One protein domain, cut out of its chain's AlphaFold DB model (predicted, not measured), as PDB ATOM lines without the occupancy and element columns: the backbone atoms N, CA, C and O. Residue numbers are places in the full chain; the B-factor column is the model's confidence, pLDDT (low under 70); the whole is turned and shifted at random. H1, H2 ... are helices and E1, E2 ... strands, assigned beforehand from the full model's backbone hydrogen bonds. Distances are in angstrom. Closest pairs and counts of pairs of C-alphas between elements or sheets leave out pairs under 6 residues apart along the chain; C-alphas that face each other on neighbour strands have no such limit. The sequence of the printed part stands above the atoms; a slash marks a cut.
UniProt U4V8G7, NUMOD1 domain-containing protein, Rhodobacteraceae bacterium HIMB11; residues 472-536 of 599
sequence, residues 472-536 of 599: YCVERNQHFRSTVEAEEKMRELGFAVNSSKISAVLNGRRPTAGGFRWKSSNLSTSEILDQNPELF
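Overview. This is residues 472 to 536 of the 599 residues of the protein "NUMOD1 domain-containing protein" of Rhodobacteraceae bacterium HIMB11 (UniProt U4V8G7). Two helices, H1 and H2, meet near their first residues as a wide V, with two short strands near the middle of the domain, E2 beside H2 and E1 between H1 and the small helix H3. H2 and H3 lie towards opposite ends of the longest axis. The 65 printed residues hold E1, H1, H2, E2 and H3 in that order, a mixed class with 29 residues in named elements, under half. The whole is compact, radius of gyration of the C-alphas 11.1 A, spanning 30 by 25 by 18 A.

Arrangement. E1, residues 478 to 480, and E2, residues 518 to 520, are apart; each pairs with no named strand. H1, residues 483 to 492, touches H2, residues 499 to 506, at a steep tilt of 61 degrees, opposite ways; their closest C-alphas, Thr 483 and Ser 499, are 4.8 A apart. The closest C-alphas of H2 and E2, Leu 506 and Lys 519, are 5.9 A apart. H3, residues 525 to 529, touches no helix; its closest C-alpha to E1 is that of Ile 528, 5.9 A from that of His 479. In H1, H2 and H3 every O i to N i+4 pair is within hydrogen-bond range.

Along the chain. E1 begins at C-alpha 478 (-41.759, 38.251, 14.048). H1 is 14.4 A long, H2 10.6 A. H3 ends at C-alpha 529 (-35.812, 30.921, 9.458).

Size, cuts and confidence. The C-alphas of Arg 509 and Glu 534, the two farthest apart, are 31.8 A apart. The printed part has no cut. The link from H2 to E2 is long, 11 residues. No printed residue is under 70 in pLDDT.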
ATOM      1  N   TYR A 472     -47.740  35.067  12.396       98.19
ATOM      2  CA  TYR A 472     -47.049  36.341  12.508       98.19
ATOM      3  C   TYR A 472     -47.502  37.067  13.777       98.19
ATOM      4  O   TYR A 472     -48.701  37.309  13.965       98.19
ATOM      5  N   CYS A 473     -46.548  37.404  14.646       97.75
ATOM      6  CA  CYS A 473     -46.758  38.242  15.819       97.75
ATOM      7  C   CYS A 473     -46.603  39.713  15.425       97.75
ATOM      8  O   CYS A 473     -45.502  40.174  15.127       97.75
ATOM      9  N   VAL A 474     -47.715  40.453  15.443       97.44
ATOM     10  CA  VAL A 474     -47.781  41.816  14.891       97.44
ATOM     11  C   VAL A 474     -46.898  42.788  15.664       97.44
ATOM     12  O   VAL A 474     -46.236  43.622  15.060       97.44
ATOM     13  N   GLU A 475     -46.892  42.708  16.993       96.81
ATOM     14  CA  GLU A 475     -46.164  43.664  17.828       96.81
ATOM     15  C   GLU A 475     -44.654  43.428  17.846       96.81
ATOM     16  O   GLU A 475     -43.910  44.384  18.022       96.81
ATOM     17  N   ARG A 476     -44.202  42.180  17.668       95.75
ATOM     18  CA  ARG A 476     -42.769  41.847  17.614       95.75
ATOM     19  C   ARG A 476     -42.183  41.919  16.210       95.75
ATOM     20  O   ARG A 476     -40.976  41.773  16.073       95.75
ATOM     21  N   ASN A 477     -43.019  42.111  15.189       96.69
ATOM     22  CA  ASN A 477     -42.619  41.990  13.790       96.69
ATOM     23  C   ASN A 477     -41.885  40.659  13.515       96.69
ATOM     24  O   ASN A 477     -40.830  40.632  12.893       96.69
ATOM     25  N   GLN A 478     -42.424  39.556  14.048       97.56
ATOM     26  CA  GLN A 478     -41.759  38.251  14.048       97.56
ATOM     27  C   GLN A 478     -42.694  37.158  13.528       97.56
ATOM     28  O   GLN A 478     -43.817  36.995  14.019       97.56
ATOM     29  N   HIS A 479     -42.225  36.398  12.545       97.88
ATOM     30  CA  HIS A 479     -42.921  35.245  11.985       97.88
ATOM     31  C   HIS A 479     -42.433  33.936  12.625       97.88
ATOM     32  O   HIS A 479     -41.290  33.833  13.065       97.88
ATOM     33  N   PHE A 480     -43.308  32.932  12.661       97.06
ATOM     34  CA  PHE A 480     -43.061  31.589  13.186       97.06
ATOM     35  C   PHE A 480     -43.681  30.556  12.237       97.06
ATOM     36  O   PHE A 480     -44.736  30.808  11.648       97.06
ATOM     37  N   ARG A 481     -43.079  29.371  12.114       95.56
ATOM     38  CA  ARG A 481     -43.538  28.298  11.211       95.56
ATOM     39  C   ARG A 481     -44.822  27.637  11.708       95.56
ATOM     40  O   ARG A 481     -45.578  27.077  10.918       95.56
ATOM     41  N   SER A 482     -45.106  27.707  13.011       96.50
ATOM     42  CA  SER A 482     -46.338  27.165  13.598       96.50
ATOM     43  C   SER A 482     -46.783  27.896  14.868       96.50
ATOM     44  O   SER A 482     -46.018  28.625  15.498       96.50
ATOM     45  N   THR A 483     -48.025  27.653  15.302       96.81
ATOM     46  CA  THR A 483     -48.529  28.138  16.601       96.81
ATOM     47  C   THR A 483     -47.829  27.496  17.800       96.81
ATOM     48  O   THR A 483     -47.813  28.099  18.871       96.81
ATOM     49  N   VAL A 484     -47.283  26.286  17.642       95.38
ATOM     50  CA  VAL A 484     -46.558  25.558  18.696       95.38
ATOM     51  C   VAL A 484     -45.160  26.140  18.868       95.38
ATOM     52  O   VAL A 484     -44.794  26.506  19.978       95.38
ATOM     53  N   GLU A 485     -44.440  26.341  17.764       95.31
ATOM     54  CA  GLU A 485     -43.131  27.004  17.768       95.31
ATOM     55  C   GLU A 485     -43.233  28.434  18.318       95.31
ATOM     56  O   GLU A 485     -42.420  28.853  19.138       95.31
ATOM     57  N   ALA A 486     -44.283  29.168  17.936       97.00
ATOM     58  CA  ALA A 486     -44.556  30.484  18.500       97.00
ATOM     59  C   ALA A 486     -44.785  30.440  20.021       97.00
ATOM     60  O   ALA A 486     -44.346  31.339  20.731       97.00
ATOM     61  N   GLU A 487     -45.472  29.421  20.553       96.94
ATOM     62  CA  GLU A 487     -45.641  29.259  22.003       96.94
ATOM     63  C   GLU A 487     -44.300  29.007  22.698       96.94
ATOM     64  O   GLU A 487     -44.023  29.651  23.709       96.94
ATOM     65  N   GLU A 488     -43.482  28.105  22.164       95.88
ATOM     66  CA  GLU A 488     -42.177  27.744  22.720       95.88
ATOM     67  C   GLU A 488     -41.232  28.950  22.759       95.88
ATOM     68  O   GLU A 488     -40.820  29.372  23.843       95.88
ATOM     69  N   LYS A 489     -41.010  29.602  21.609       95.69
ATOM     70  CA  LYS A 489     -40.130  30.776  21.492       95.69
ATOM     71  C   LYS A 489     -40.598  31.947  22.351       95.69
ATOM     72  O   LYS A 489     -39.795  32.624  22.986       95.69
ATOM     73  N   MET A 490     -41.906  32.191  22.427       95.88
ATOM     74  CA  MET A 490     -42.430  33.271  23.269       95.88
ATOM     75  C   MET A 490     -42.306  32.954  24.764       95.88
ATOM     76  O   MET A 490     -42.116  33.873  25.558       95.88
ATOM     77  N   ARG A 491     -42.391  31.678  25.163       94.00
ATOM     78  CA  ARG A 491     -42.179  31.261  26.557       94.00
ATOM     79  C   ARG A 491     -40.714  31.344  26.973       94.00
ATOM     80  O   ARG A 491     -40.468  31.750  28.106       94.00
ATOM     81  N   GLU A 492     -39.772  31.026  26.083       94.19
ATOM     82  CA  GLU A 492     -38.328  31.241  26.311       94.19
ATOM     83  C   GLU A 492     -38.032  32.712  26.637       94.19
ATOM     84  O   GLU A 492     -37.259  33.014  27.540       94.19
ATOM     85  N   LEU A 493     -38.734  33.633  25.972       93.50
ATOM     86  CA  LEU A 493     -38.658  35.077  26.220       93.50
ATOM     87  C   LEU A 493     -39.445  35.539  27.465       93.50
ATOM     88  O   LEU A 493     -39.560  36.737  27.721       93.50
ATOM     89  N   GLY A 494     -40.024  34.616  28.237       92.31
ATOM     90  CA  GLY A 494     -40.764  34.904  29.468       92.31
ATOM     91  C   GLY A 494     -42.240  35.275  29.275       92.31
ATOM     92  O   GLY A 494     -42.916  35.635  30.243       92.31
ATOM     93  N   PHE A 495     -42.791  35.177  28.060       92.25
ATOM     94  CA  PHE A 495     -44.197  35.488  27.809       92.25
ATOM     95  C   PHE A 495     -45.110  34.271  28.013       92.25
ATOM     96  O   PHE A 495     -44.926  33.200  27.439       92.25
ATOM     97  N   ALA A 496     -46.192  34.457  28.772       90.31
ATOM     98  CA  ALA A 496     -47.210  33.428  28.998       90.31
ATOM     99  C   ALA A 496     -48.188  33.302  27.805       90.31
ATOM    100  O   ALA A 496     -49.358  33.700  27.879       90.31
ATOM    101  N   VAL A 497     -47.703  32.752  26.690       93.94
ATOM    102  CA  VAL A 497     -48.470  32.486  25.461       93.94
ATOM    103  C   VAL A 497     -48.846  30.996  25.379       93.94
ATOM    104  O   VAL A 497     -48.175  30.141  25.952       93.94
ATOM    105  N   ASN A 498     -49.961  30.675  24.708       95.94
ATOM    106  CA  ASN A 498     -50.364  29.292  24.436       95.94
ATOM    107  C   ASN A 498     -50.848  29.117  22.990       95.94
ATOM    108  O   ASN A 498     -51.692  29.892  22.536       95.94
ATOM    109  N   SER A 499     -50.376  28.075  22.307       96.56
ATOM    110  CA  SER A 499     -50.647  27.751  20.900       96.56
ATOM    111  C   SER A 499     -52.140  27.665  20.584       96.56
ATOM    112  O   SER A 499     -52.607  28.273  19.621       96.56
ATOM    113  N   SER A 500     -52.937  27.016  21.441       96.25
ATOM    114  CA  SER A 500     -54.396  26.938  21.261       96.25
ATOM    115  C   SER A 500     -55.069  28.316  21.313       96.25
ATOM    116  O   SER A 500     -56.041  28.573  20.596       96.25
ATOM    117  N   LYS A 501     -54.529  29.241  22.121       96.38
ATOM    118  CA  LYS A 501     -55.010  30.626  22.199       96.38
ATOM    119  C   LYS A 501     -54.570  31.435  20.981       96.38
ATOM    120  O   LYS A 501     -55.375  32.232  20.516       96.38
ATOM    121  N   ILE A 502     -53.367  31.206  20.442       97.38
ATOM    122  CA  ILE A 502     -52.940  31.791  19.158       97.38
ATOM    123  C   ILE A 502     -53.911  31.355  18.055       97.38
ATOM    124  O   ILE A 502     -54.497  32.200  17.383       97.38
ATOM    125  N   SER A 503     -54.196  30.054  17.947       96.81
ATOM    126  CA  SER A 503     -55.191  29.530  17.002       96.81
ATOM    127  C   SER A 503     -56.573  30.161  17.197       96.81
ATOM    128  O   SER A 503     -57.271  30.448  16.226       96.81
ATOM    129  N   ALA A 504     -56.999  30.411  18.440       95.94
ATOM    130  CA  ALA A 504     -58.262  31.097  18.710       95.94
ATOM    131  C   ALA A 504     -58.270  32.556  18.211       95.94
ATOM    132  O   ALA A 504     -59.323  33.021  17.775       95.94
ATOM    133  N   VAL A 505     -57.128  33.255  18.245       97.25
ATOM    134  CA  VAL A 505     -56.982  34.610  17.682       97.25
ATOM    135  C   VAL A 505     -57.073  34.582  16.160       97.25
ATOM    136  O   VAL A 505     -57.862  35.331  15.593       97.25
ATOM    137  N   LEU A 506     -56.358  33.664  15.504       96.62
ATOM    138  CA  LEU A 506     -56.389  33.517  14.041       96.62
ATOM    139  C   LEU A 506     -57.794  33.211  13.506       96.62
ATOM    140  O   LEU A 506     -58.167  33.662  12.431       96.62
ATOM    141  N   ASN A 507     -58.594  32.479  14.286       95.88
ATOM    142  CA  ASN A 507     -59.987  32.170  13.963       95.88
ATOM    143  C   ASN A 507     -60.982  33.267  14.399       95.88
ATOM    144  O   ASN A 507     -62.187  33.022  14.417       95.88
ATOM    145  N   GLY A 508     -60.507  34.436  14.843       95.69
ATOM    146  CA  GLY A 508     -61.346  35.567  15.254       95.69
ATOM    147  C   GLY A 508     -62.132  35.364  16.555       95.69
ATOM    148  O   GLY A 508     -62.979  36.182  16.900       95.69
ATOM    149  N   ARG A 509     -61.871  34.292  17.316       96.00
ATOM    150  CA  ARG A 509     -62.588  33.996  18.572       96.00
ATOM    151  C   ARG A 509     -62.098  34.839  19.747       96.00
ATOM    152  O   ARG A 509     -62.767  34.900  20.777       96.00
ATOM    153  N   ARG A 510     -60.900  35.422  19.642       95.12
ATOM    154  CA  ARG A 510     -60.282  36.295  20.650       95.12
ATOM    155  C   ARG A 510     -59.450  37.379  19.960       95.12
ATOM    156  O   ARG A 510     -58.921  37.114  18.888       95.12
ATOM    157  N   PRO A 511     -59.281  38.562  20.571       95.56
ATOM    158  CA  PRO A 511     -58.501  39.640  19.966       95.56
ATOM    159  C   PRO A 511     -56.981  39.462  20.126       95.56
ATOM    160  O   PRO A 511     -56.226  39.873  19.252       95.56
ATOM    161  N   THR A 512     -56.521  38.867  21.234       95.31
ATOM    162  CA  THR A 512     -55.092  38.695  21.549       95.31
ATOM    163  C   THR A 512     -54.817  37.382  22.289       95.31
ATOM    164  O   THR A 512     -55.709  36.795  22.915       95.31
ATOM    165  N   ALA A 513     -53.564  36.919  22.241       95.12
ATOM    166  CA  ALA A 513     -53.054  35.790  23.019       95.12
ATOM    167  C   ALA A 513     -51.711  36.173  23.653       95.12
ATOM    168  O   ALA A 513     -50.803  36.627  22.964       95.12
ATOM    169  N   GLY A 514     -51.621  36.048  24.983       92.31
ATOM    170  CA  GLY A 514     -50.465  36.505  25.769       92.31
ATOM    171  C   GLY A 514     -50.197  38.014  25.692       92.31
ATOM    172  O   GLY A 514     -49.096  38.441  26.001       92.31
ATOM    173  N   GLY A 515     -51.186  38.815  25.278       92.94
ATOM    174  CA  GLY A 515     -51.035  40.261  25.071       92.94
ATOM    175  C   GLY A 515     -50.610  40.670  23.656       92.94
ATOM    176  O   GLY A 515     -50.537  41.863  23.387       92.94
ATOM    177  N   PHE A 516     -50.411  39.707  22.753       96.25
ATOM    178  CA  PHE A 516     -50.011  39.935  21.362       96.25
ATOM    179  C   PHE A 516     -51.168  39.670  20.393       96.25
ATOM    180  O   PHE A 516     -52.029  38.815  20.651       96.25
ATOM    181  N   ARG A 517     -51.179  40.383  19.266       97.19
ATOM    182  CA  ARG A 517     -52.020  40.089  18.105       97.19
ATOM    183  C   ARG A 517     -51.286  39.131  17.177       97.19
ATOM    184  O   ARG A 517     -50.075  39.210  16.985       97.19
ATOM    185  N   TRP A 518     -52.067  38.246  16.575       98.06
ATOM    186  CA  TRP A 518     -51.566  37.176  15.725       98.06
ATOM    187  C   TRP A 518     -52.289  37.203  14.385       98.06
ATOM    188  O   TRP A 518     -53.507  37.381  14.340       98.06
ATOM    189  N   LYS A 519     -51.536  37.028  13.302       98.00
ATOM    190  CA  LYS A 519     -52.048  36.873  11.935       98.00
ATOM    191  C   LYS A 519     -51.443  35.625  11.300       98.00
ATOM    192  O   LYS A 519     -50.439  35.116  11.790       98.00
ATOM    193  N   SER A 520     -52.043  35.126  10.225       97.19
ATOM    194  CA  SER A 520     -51.384  34.115   9.394       97.19
ATOM    195  C   SER A 520     -50.176  34.751   8.705       97.19
ATOM    196  O   SER A 520     -50.273  35.882   8.227       97.19
ATOM    197  N   SER A 521     -49.048  34.046   8.693       96.94
ATOM    198  CA  SER A 521     -47.870  34.443   7.922       96.94
ATOM    199  C   SER A 521     -48.021  33.973   6.476       96.94
ATOM    200  O   SER A 521     -48.499  32.863   6.249       96.94
ATOM    201  N   ASN A 522     -47.590  34.801   5.524       95.19
ATOM    202  CA  ASN A 522     -47.491  34.435   4.107       95.19
ATOM    203  C   ASN A 522     -46.058  34.052   3.695       95.19
ATOM    204  O   ASN A 522     -45.841  33.740   2.532       95.19
ATOM    205  N   LEU A 523     -45.097  34.116   4.624       94.56
ATOM    206  CA  LEU A 523     -43.708  33.732   4.373       94.56
ATOM    207  C   LEU A 523     -43.557  32.209   4.366       94.56
ATOM    208  O   LEU A 523     -44.212  31.511   5.148       94.56
ATOM    209  N   SER A 524     -42.669  31.725   3.505       90.56
ATOM    210  CA  SER A 524     -42.228  30.335   3.444       90.56
ATOM    211  C   SER A 524     -41.376  29.947   4.660       90.56
ATOM    212  O   SER A 524     -40.906  30.789   5.424       90.56
ATOM    213  N   THR A 525     -41.168  28.644   4.861       89.00
ATOM    214  CA  THR A 525     -40.385  28.116   5.990       89.00
ATOM    215  C   THR A 525     -38.950  28.652   6.015       89.00
ATOM    216  O   THR A 525     -38.462  28.987   7.092       89.00
ATOM    217  N   SER A 526     -38.289  28.750   4.859       88.94
ATOM    218  CA  SER A 526     -36.928  29.288   4.740       88.94
ATOM    219  C   SER A 526     -36.889  30.778   5.063       88.94
ATOM    220  O   SER A 526     -36.144  31.178   5.948       88.94
ATOM    221  N   GLU A 527     -37.782  31.579   4.474       93.25
ATOM    222  CA  GLU A 527     -37.874  33.020   4.762       93.25
ATOM    223  C   GLU A 527     -38.124  33.312   6.248       93.25
ATOM    224  O   GLU A 527     -37.635  34.307   6.774       93.25
ATOM    225  N   ILE A 528     -38.886  32.455   6.936       94.88
ATOM    226  CA  ILE A 528     -39.122  32.567   8.381       94.88
ATOM    227  C   ILE A 528     -37.849  32.262   9.179       94.88
ATOM    228  O   ILE A 528     -37.599  32.921  10.189       94.88
ATOM    229  N   LEU A 529     -37.058  31.271   8.771       91.50
ATOM    230  CA  LEU A 529     -35.812  30.921   9.458       91.50
ATOM    231  C   LEU A 529     -34.710  31.962   9.213       91.50
ATOM    232  O   LEU A 529     -33.947  32.246  10.132       91.50
ATOM    233  N   ASP A 530     -34.705  32.592   8.037       92.75
ATOM    234  CA  ASP A 530     -33.732  33.616   7.627       92.75
ATOM    235  C   ASP A 530     -34.102  35.043   8.081       92.75
ATOM    236  O   ASP A 530     -33.466  36.024   7.686       92.75
ATOM    237  N   GLN A 531     -35.142  35.206   8.908       93.00
ATOM    238  CA  GLN A 531     -35.528  36.518   9.431       93.00
ATOM    239  C   GLN A 531     -34.384  37.154  10.228       93.00
ATOM    240  O   GLN A 531     -33.897  36.560  11.188       93.00
ATOM    241  N   ASN A 532     -34.029  38.402   9.901       93.00
ATOM    242  CA  ASN A 532     -33.033  39.157  10.661       93.00
ATOM    243  C   ASN A 532     -33.547  39.443  12.092       93.00
ATOM    244  O   ASN A 532     -34.494  40.228  12.239       93.00
ATOM    245  N   PRO A 533     -32.916  38.884  13.145       92.81
ATOM    246  CA  PRO A 533     -33.349  39.101  14.521       92.81
ATOM    247  C   PRO A 533     -33.274  40.559  14.984       92.81
ATOM    248  O   PRO A 533     -34.010  40.944  15.889       92.81
ATOM    249  N   GLU A 534     -32.437  41.388  14.355       92.44
ATOM    250  CA  GLU A 534     -32.307  42.819  14.671       92.44
ATOM    251  C   GLU A 534     -33.570  43.624  14.330       92.44
ATOM    252  O   GLU A 534     -33.793  44.701  14.879       92.44
ATOM    253  N   LEU A 535     -34.417  43.102  13.437       91.75
ATOM    254  CA  LEU A 535     -35.691  43.725  13.076       91.75
ATOM    255  C   LEU A 535     -36.828  43.354  14.037       91.75
ATOM    256  O   LEU A 535     -37.947  43.858  13.884       91.75
ATOM    257  N   PHE A 536     -36.574  42.470  15.008       95.62
ATOM    258  CA  PHE A 536     -37.572  42.097  15.999       95.62
ATOM    259  C   PHE A 536     -37.750  43.219  17.012       95.62
ATOM    260  O   PHE A 536     -36.814  43.679  17.661       95.62
TER     261      PHE A 536